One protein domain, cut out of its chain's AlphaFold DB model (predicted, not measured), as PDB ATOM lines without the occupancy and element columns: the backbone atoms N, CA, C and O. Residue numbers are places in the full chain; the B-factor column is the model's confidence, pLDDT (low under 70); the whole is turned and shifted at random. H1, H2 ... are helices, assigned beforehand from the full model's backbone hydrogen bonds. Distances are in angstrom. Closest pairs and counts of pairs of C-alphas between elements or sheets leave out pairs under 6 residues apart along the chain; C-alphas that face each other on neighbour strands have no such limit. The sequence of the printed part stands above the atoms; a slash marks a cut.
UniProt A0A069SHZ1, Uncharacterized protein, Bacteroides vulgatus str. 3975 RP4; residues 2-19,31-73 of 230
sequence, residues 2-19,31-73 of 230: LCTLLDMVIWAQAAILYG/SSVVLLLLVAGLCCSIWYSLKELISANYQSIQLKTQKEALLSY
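Overview. This is residues 2 to 19 and 31 to 73 of the 230 residues of an uncharacterized protein of Bacteroides vulgatus str. 3975 RP4 (UniProt A0A069SHZ1). One long helix, H2, makes the length of this domain, and a shorter helix, H1, runs side by side with part of it, nearly antiparallel, while residues 55 to 73, of which 55 to 71 belong to H2, stick out well beyond H1. The pairing is loose, with a single pair of C-alphas within 8 A. The printed part has 61 residues with two named helices, H1 then H2, and no named strand; the class is all helix. The whole is extended, a rod spanning 63 by 18 by 6 A, with a radius of gyration of the C-alphas of 18.4 A.

Along the chain. Find C-alpha 2 at (-3.429, -19.026, -36.211); from there H1, residues 2 to 19, runs 26.1 A to C-alpha 19 at (-10.381, -15.148, -61.025), with z falling. After the cut, look for C-alpha 31 at (-4.096, -1.444, -63.173), where H2, residues 31 to 71, begins; it runs 60.0 A with z rising, to C-alpha 71 at (8.068, -19.811, -7.368).

Arrangement. Compare H1 with H2 and you will find them close but not clearly touching: their closest C-alphas, those of Val 9 and Cys 43, are 7.6 A apart. Their lines stand at a shallow tilt of 8 degrees, and they run opposite ways. Their centres are 17.5 A apart. In the backbones of H1 and H2, every O i to N i+4 pair is within hydrogen-bond range.

Size, cuts and confidence. The two C-alphas farthest apart are those of Ser 31 and Tyr 73, at 63.7 A. Look between residues 19 and 31 for the cut: residues 20 to 30 are not printed, and C-alphas 19 and 31 are 15.2 A apart across it. Without residues 55 to 73, which stand free, the body spans 34 by 18 by 5 A. In the B-factor column the mean pLDDT of the printed part is 80.6, and residues 2 to 6 are under 70.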
ATOM      1  N   LEU A   2      -4.351 -19.762 -35.330       54.16
ATOM      2  CA  LEU A   2      -3.429 -19.026 -36.211       54.16
ATOM      3  C   LEU A   2      -3.333 -19.624 -37.627       54.16
ATOM      4  O   LEU A   2      -3.350 -18.885 -38.605       54.16
ATOM      5  N   CYS A   3      -3.305 -20.958 -37.732       61.59
ATOM      6  CA  CYS A   3      -3.287 -21.678 -39.012       61.59
ATOM      7  C   CYS A   3      -4.481 -21.287 -39.886       61.59
ATOM      8  O   CYS A   3      -4.301 -20.900 -41.026       61.59
ATOM      9  N   THR A   4      -5.674 -21.214 -39.292       68.81
ATOM     10  CA  THR A   4      -6.909 -20.823 -39.982       68.81
ATOM     11  C   THR A   4      -6.856 -19.414 -40.574       68.81
ATOM     12  O   THR A   4      -7.461 -19.161 -41.606       68.81
ATOM     13  N   LEU A   5      -6.136 -18.485 -39.938       66.75
ATOM     14  CA  LEU A   5      -5.992 -17.107 -40.417       66.75
ATOM     15  C   LEU A   5      -5.009 -17.028 -41.591       66.75
ATOM     16  O   LEU A   5      -5.257 -16.327 -42.567       66.75
ATOM     17  N   LEU A   6      -3.925 -17.798 -41.508       69.69
ATOM     18  CA  LEU A   6      -2.914 -17.918 -42.555       69.69
ATOM     19  C   LEU A   6      -3.491 -18.627 -43.791       69.69
ATOM     20  O   LEU A   6      -3.335 -18.143 -44.909       69.69
ATOM     21  N   ASP A   7      -4.264 -19.688 -43.567       73.75
ATOM     22  CA  ASP A   7      -5.000 -20.405 -44.605       73.75
ATOM     23  C   ASP A   7      -6.001 -19.476 -45.300       73.75
ATOM     24  O   ASP A   7      -6.045 -19.443 -46.525       73.75
ATOM     25  N   MET A   8      -6.758 -18.652 -44.561       72.88
ATOM     26  CA  MET A   8      -7.687 -17.682 -45.162       72.88
ATOM     27  C   MET A   8      -6.987 -16.666 -46.076       72.88
ATOM     28  O   MET A   8      -7.513 -16.350 -47.142       72.88
ATOM     29  N   VAL A   9      -5.803 -16.173 -45.696       73.94
ATOM     30  CA  VAL A   9      -5.026 -15.245 -46.539       73.94
ATOM     31  C   VAL A   9      -4.543 -15.942 -47.811       73.94
ATOM     32  O   VAL A   9      -4.664 -15.377 -48.899       73.94
ATOM     33  N   ILE A  10      -4.055 -17.180 -47.699       77.06
ATOM     34  CA  ILE A  10      -3.612 -17.982 -48.848       77.06
ATOM     35  C   ILE A  10      -4.791 -18.280 -49.785       77.06
ATOM     36  O   ILE A  10      -4.679 -18.088 -50.994       77.06
ATOM     37  N   TRP A  11      -5.942 -18.688 -49.244       81.06
ATOM     38  CA  TRP A  11      -7.150 -18.956 -50.028       81.06
ATOM     39  C   TRP A  11      -7.691 -17.700 -50.714       81.06
ATOM     40  O   TRP A  11      -8.103 -17.774 -51.869       81.06
ATOM     41  N   ALA A  12      -7.638 -16.536 -50.059       76.94
ATOM     42  CA  ALA A  12      -8.023 -15.266 -50.670       76.94
ATOM     43  C   ALA A  12      -7.103 -14.895 -51.846       76.94
ATOM     44  O   ALA A  12      -7.586 -14.509 -52.910       76.94
ATOM     45  N   GLN A  13      -5.786 -15.066 -51.695       74.12
ATOM     46  CA  GLN A  13      -4.821 -14.841 -52.777       74.12
ATOM     47  C   GLN A  13      -5.029 -15.820 -53.941       74.12
ATOM     48  O   GLN A  13      -5.040 -15.404 -55.100       74.12
ATOM     49  N   ALA A  14      -5.255 -17.101 -53.641       79.31
ATOM     50  CA  ALA A  14      -5.536 -18.125 -54.640       79.31
ATOM     51  C   ALA A  14      -6.838 -17.839 -55.407       79.31
ATOM     52  O   ALA A  14      -6.863 -17.971 -56.627       79.31
ATOM     53  N   ALA A  15      -7.895 -17.388 -54.724       76.31
ATOM     54  CA  ALA A  15      -9.165 -17.022 -55.350       76.31
ATOM     55  C   ALA A  15      -9.026 -15.812 -56.290       76.31
ATOM     56  O   ALA A  15      -9.575 -15.825 -57.392       76.31
ATOM     57  N   ILE A  16      -8.252 -14.795 -55.890       73.56
ATOM     58  CA  ILE A  16      -7.957 -13.625 -56.733       73.56
ATOM     59  C   ILE A  16      -7.191 -14.058 -57.992       73.56
ATOM     60  O   ILE A  16      -7.581 -13.697 -59.101       73.56
ATOM     61  N   LEU A  17      -6.139 -14.872 -57.841       72.06
ATOM     62  CA  LEU A  17      -5.348 -15.382 -58.968       72.06
ATOM     63  C   LEU A  17      -6.170 -16.282 -59.903       72.06
ATOM     64  O   LEU A  17      -6.053 -16.167 -61.121       72.06
ATOM     65  N   TYR A  18      -7.031 -17.138 -59.348       75.19
ATOM     66  CA  TYR A  18      -7.939 -17.986 -60.119       75.19
ATOM     67  C   TYR A  18      -8.950 -17.157 -60.928       75.19
ATOM     68  O   TYR A  18      -9.181 -17.445 -62.101       75.19
ATOM     69  N   GLY A  19      -9.495 -16.087 -60.335       70.12
ATOM     70  CA  GLY A  19     -10.381 -15.148 -61.025       70.12
ATOM     71  C   GLY A  19      -9.716 -14.475 -62.229       70.12
ATOM     72  O   GLY A  19     -10.335 -14.377 -63.285       70.12
ATOM     73  N   SER A  31      -3.129  -1.400 -64.277       73.62
ATOM     74  CA  SER A  31      -4.096  -1.444 -63.173       73.62
ATOM     75  C   SER A  31      -4.081  -2.767 -62.397       73.62
ATOM     76  O   SER A  31      -4.113  -2.745 -61.167       73.62
ATOM     77  N   SER A  32      -3.991  -3.912 -63.083       73.25
ATOM     78  CA  SER A  32      -3.911  -5.231 -62.439       73.25
ATOM     79  C   SER A  32      -2.632  -5.396 -61.613       73.25
ATOM     80  O   SER A  32      -2.683  -5.904 -60.494       73.25
ATOM     81  N   VAL A  33      -1.502  -4.874 -62.105       77.88
ATOM     82  CA  VAL A  33      -0.218  -4.886 -61.387       77.88
ATOM     83  C   VAL A  33      -0.288  -4.023 -60.127       77.88
ATOM     84  O   VAL A  33       0.147  -4.455 -59.061       77.88
ATOM     85  N   VAL A  34      -0.886  -2.829 -60.215       79.94
ATOM     86  CA  VAL A  34      -1.080  -1.944 -59.054       79.94
ATOM     87  C   VAL A  34      -1.962  -2.605 -57.993       79.94
ATOM     88  O   VAL A  34      -1.614  -2.575 -56.814       79.94
ATOM     89  N   LEU A  35      -3.061  -3.251 -58.391       79.25
ATOM     90  CA  LEU A  35      -3.933  -3.963 -57.454       79.25
ATOM     91  C   LEU A  35      -3.191  -5.106 -56.745       79.25
ATOM     92  O   LEU A  35      -3.316  -5.263 -55.531       79.25
ATOM     93  N   LEU A  36      -2.383  -5.871 -57.481       79.88
ATOM     94  CA  LEU A  36      -1.619  -6.995 -56.936       79.88
ATOM     95  C   LEU A  36      -0.560  -6.516 -55.929       79.88
ATOM     96  O   LEU A  36      -0.423  -7.101 -54.856       79.88
ATOM     97  N   LEU A  37       0.118  -5.400 -56.220       81.06
ATOM     98  CA  LEU A  37       1.055  -4.760 -55.292       81.06
ATOM     99  C   LEU A  37       0.362  -4.228 -54.030       81.06
ATOM    100  O   LEU A  37       0.910  -4.371 -52.939       81.06
ATOM    101  N   LEU A  38      -0.845  -3.662 -54.150       81.94
ATOM    102  CA  LEU A  38      -1.626  -3.207 -52.994       81.94
ATOM    103  C   LEU A  38      -2.045  -4.377 -52.097       81.94
ATOM    104  O   LEU A  38      -1.870  -4.305 -50.882       81.94
ATOM    105  N   VAL A  39      -2.537  -5.474 -52.681       83.69
ATOM    106  CA  VAL A  39      -2.902  -6.684 -51.924       83.69
ATOM    107  C   VAL A  39      -1.672  -7.288 -51.247       83.69
ATOM    108  O   VAL A  39      -1.715  -7.573 -50.052       83.69
ATOM    109  N   ALA A  40      -0.553  -7.415 -51.966       80.12
ATOM    110  CA  ALA A  40       0.700  -7.897 -51.391       80.12
ATOM    111  C   ALA A  40       1.184  -6.997 -50.239       80.12
ATOM    112  O   ALA A  40       1.564  -7.497 -49.181       80.12
ATOM    113  N   GLY A  41       1.106  -5.672 -50.403       85.38
ATOM    114  CA  GLY A  41       1.457  -4.695 -49.372       85.38
ATOM    115  C   GLY A  41       0.586  -4.795 -48.116       85.38
ATOM    116  O   GLY A  41       1.110  -4.746 -46.999       85.38
ATOM    117  N   LEU A  42      -0.725  -5.006 -48.282       83.94
ATOM    118  CA  LEU A  42      -1.656  -5.228 -47.171       83.94
ATOM    119  C   LEU A  42      -1.358  -6.543 -46.442       83.94
ATOM    120  O   LEU A  42      -1.261  -6.549 -45.216       83.94
ATOM    121  N   CYS A  43      -1.144  -7.641 -47.173       81.19
ATOM    122  CA  CYS A  43      -0.801  -8.934 -46.578       81.19
ATOM    123  C   CYS A  43       0.514  -8.874 -45.790       81.19
ATOM    124  O   CYS A  43       0.576  -9.370 -44.665       81.19
ATOM    125  N   CYS A  44       1.546  -8.230 -46.342       81.62
ATOM    126  CA  CYS A  44       2.817  -8.030 -45.648       81.62
ATOM    127  C   CYS A  44       2.635  -7.201 -44.372       81.62
ATOM    128  O   CYS A  44       3.123  -7.603 -43.318       81.62
ATOM    129  N   SER A  45       1.898  -6.088 -44.443       82.19
ATOM    130  CA  SER A  45       1.622  -5.236 -43.277       82.19
ATOM    131  C   SER A  45       0.913  -6.010 -42.161       82.19
ATOM    132  O   SER A  45       1.361  -5.983 -41.017       82.19
ATOM    133  N   ILE A  46      -0.130  -6.777 -42.503       84.00
ATOM    134  CA  ILE A  46      -0.862  -7.622 -41.547       84.00
ATOM    135  C   ILE A  46       0.061  -8.678 -40.928       84.00
ATOM    136  O   ILE A  46       0.031  -8.879 -39.715       84.00
ATOM    137  N   TRP A  47       0.906  -9.334 -41.729       83.81
ATOM    138  CA  TRP A  47       1.846 -10.342 -41.232       83.81
ATOM    139  C   TRP A  47       2.862  -9.760 -40.249       83.81
ATOM    140  O   TRP A  47       3.097 -10.359 -39.201       83.81
ATOM    141  N   TYR A  48       3.443  -8.596 -40.549       83.19
ATOM    142  CA  TYR A  48       4.399  -7.949 -39.650       83.19
ATOM    143  C   TYR A  48       3.754  -7.574 -38.313       83.19
ATOM    144  O   TYR A  48       4.301  -7.929 -37.268       83.19
ATOM    145  N   SER A  49       2.565  -6.961 -38.332       80.81
ATOM    146  CA  SER A  49       1.826  -6.641 -37.104       80.81
ATOM    147  C   SER A  49       1.448  -7.895 -36.311       80.81
ATOM    148  O   SER A  49       1.577  -7.930 -35.089       80.81
ATOM    149  N   LEU A  50       1.018  -8.961 -36.993       85.00
ATOM    150  CA  LEU A  50       0.645 -10.208 -36.331       85.00
ATOM    151  C   LEU A  50       1.865 -10.919 -35.730       85.00
ATOM    152  O   LEU A  50       1.788 -11.418 -34.609       85.00
ATOM    153  N   LYS A  51       2.997 -10.946 -36.439       86.00
ATOM    154  CA  LYS A  51       4.249 -11.549 -35.963       86.00
ATOM    155  C   LYS A  51       4.708 -10.913 -34.654       86.00
ATOM    156  O   LYS A  51       5.097 -11.639 -33.741       86.00
ATOM    157  N   GLU A  52       4.644  -9.588 -34.559       85.19
ATOM    158  CA  GLU A  52       5.010  -8.855 -33.347       85.19
ATOM    159  C   GLU A  52       4.121  -9.268 -32.164       85.19
ATOM    160  O   GLU A  52       4.636  -9.711 -31.135       85.19
ATOM    161  N   LEU A  53       2.797  -9.281 -32.356       83.25
ATOM    162  CA  LEU A  53       1.838  -9.732 -31.340       83.25
ATOM    163  C   LEU A  53       2.058 -11.194 -30.918       83.25
ATOM    164  O   LEU A  53       1.997 -11.508 -29.729       83.25
ATOM    165  N   ILE A  54       2.348 -12.091 -31.868       83.69
ATOM    166  CA  ILE A  54       2.642 -13.502 -31.573       83.69
ATOM    167  C   ILE A  54       3.919 -13.615 -30.742       83.69
ATOM    168  O   ILE A  54       3.927 -14.329 -29.740       83.69
ATOM    169  N   SER A  55       4.994 -12.926 -31.138       86.12
ATOM    170  CA  SER A  55       6.265 -12.980 -30.409       86.12
ATOM    171  C   SER A  55       6.143 -12.430 -28.990       86.12
ATOM    172  O   SER A  55       6.645 -13.057 -28.059       86.12
ATOM    173  N   ALA A  56       5.406 -11.330 -28.804       84.56
ATOM    174  CA  ALA A  56       5.139 -10.758 -27.489       84.56
ATOM    175  C   ALA A  56       4.339 -11.726 -26.602       84.56
ATOM    176  O   ALA A  56       4.666 -11.921 -25.431       84.56
ATOM    177  N   ASN A  57       3.325 -12.390 -27.168       87.06
ATOM    178  CA  ASN A  57       2.543 -13.385 -26.440       87.06
ATOM    179  C   ASN A  57       3.389 -14.617 -26.072       87.06
ATOM    180  O   ASN A  57       3.375 -15.058 -24.927       87.06
ATOM    181  N   TYR A  58       4.195 -15.128 -27.006       87.31
ATOM    182  CA  TYR A  58       5.095 -16.253 -26.744       87.31
ATOM    183  C   TYR A  58       6.096 -15.940 -25.623       87.31
ATOM    184  O   TYR A  58       6.261 -16.741 -24.706       87.31
ATOM    185  N   GLN A  59       6.715 -14.754 -25.648       89.62
ATOM    186  CA  GLN A  59       7.607 -14.299 -24.578       89.62
ATOM    187  C   GLN A  59       6.876 -14.181 -23.236       89.62
ATOM    188  O   GLN A  59       7.412 -14.599 -22.213       89.62
ATOM    189  N   SER A  60       5.641 -13.669 -23.227       86.38
ATOM    190  CA  SER A  60       4.824 -13.595 -22.009       86.38
ATOM    191  C   SER A  60       4.543 -14.979 -21.424       86.38
ATOM    192  O   SER A  60       4.710 -15.174 -20.221       86.38
ATOM    193  N   ILE A  61       4.168 -15.948 -22.263       86.88
ATOM    194  CA  ILE A  61       3.940 -17.337 -21.841       86.88
ATOM    195  C   ILE A  61       5.230 -17.929 -21.270       86.88
ATOM    196  O   ILE A  61       5.216 -18.459 -20.164       86.88
ATOM    197  N   GLN A  62       6.355 -17.779 -21.972       90.19
ATOM    198  CA  GLN A  62       7.644 -18.296 -21.517       90.19
ATOM    199  C   GLN A  62       8.056 -17.704 -20.160       90.19
ATOM    200  O   GLN A  62       8.492 -18.443 -19.277       90.19
ATOM    201  N   LEU A  63       7.890 -16.393 -19.972       88.69
ATOM    202  CA  LEU A  63       8.185 -15.718 -18.707       88.69
ATOM    203  C   LEU A  63       7.268 -16.193 -17.577       88.69
ATOM    204  O   LEU A  63       7.746 -16.398 -16.464       88.69
ATOM    205  N   LYS A  64       5.976 -16.412 -17.851       86.00
ATOM    206  CA  LYS A  64       5.037 -16.974 -16.868       86.00
ATOM    207  C   LYS A  64       5.461 -18.370 -16.431       86.00
ATOM    208  O   LYS A  64       5.591 -18.601 -15.238       86.00
ATOM    209  N   THR A  65       5.786 -19.254 -17.372       86.44
ATOM    210  CA  THR A  65       6.248 -20.612 -17.050       86.44
ATOM    211  C   THR A  65       7.555 -20.603 -16.255       86.44
ATOM    212  O   THR A  65       7.716 -21.372 -15.312       86.44
ATOM    213  N   GLN A  66       8.498 -19.719 -16.596       88.81
ATOM    214  CA  GLN A  66       9.742 -19.574 -15.833       88.81
ATOM    215  C   GLN A  66       9.494 -19.038 -14.419       88.81
ATOM    216  O   GLN A  66      10.103 -19.530 -13.470       88.81
ATOM    217  N   LYS A  67       8.587 -18.064 -14.269       88.75
ATOM    218  CA  LYS A  67       8.153 -17.551 -12.965       88.75
ATOM    219  C   LYS A  67       7.533 -18.671 -12.131       88.75
ATOM    220  O   LYS A  67       7.957 -18.869 -11.001       88.75
ATOM    221  N   GLU A  68       6.576 -19.411 -12.682       86.62
ATOM    222  CA  GLU A  68       5.913 -20.531 -12.004       86.62
ATOM    223  C   GLU A  68       6.930 -21.576 -11.537       86.62
ATOM    224  O   GLU A  68       6.925 -21.956 -10.369       86.62
ATOM    225  N   ALA A  69       7.866 -21.974 -12.406       87.25
ATOM    226  CA  ALA A  69       8.922 -22.921 -12.052       87.25
ATOM    227  C   ALA A  69       9.821 -22.410 -10.912       87.25
ATOM    228  O   ALA A  69      10.201 -23.183 -10.035       87.25
ATOM    229  N   LEU A  70      10.143 -21.113 -10.909       87.81
ATOM    230  CA  LEU A  70      10.937 -20.486  -9.852       87.81
ATOM    231  C   LEU A  70      10.168 -20.416  -8.525       87.81
ATOM    232  O   LEU A  70      10.716 -20.770  -7.485       87.81
ATOM    233  N   LEU A  71       8.911 -19.969  -8.557       88.75
ATOM    234  CA  LEU A  71       8.068 -19.811  -7.368       88.75
ATOM    235  C   LEU A  71       7.635 -21.147  -6.761       88.75
ATOM    236  O   LEU A  71       7.432 -21.226  -5.555       88.75
ATOM    237  N   SER A  72       7.566 -22.205  -7.569       86.88
ATOM    238  CA  SER A  72       7.299 -23.569  -7.098       86.88
ATOM    239  C   SER A  72       8.463 -24.164  -6.296       86.88
ATOM    240  O   SER A  72       8.337 -25.262  -5.754       86.88
ATOM    241  N   TYR A  73       9.621 -23.495  -6.226       87.25
ATOM    242  CA  TYR A  73      10.753 -23.998  -5.456       87.25
ATOM    243  C   TYR A  73      10.466 -23.879  -3.947       87.25
ATOM    244  O   TYR A  73      10.383 -22.763  -3.429       87.25
TER     245      TYR A  73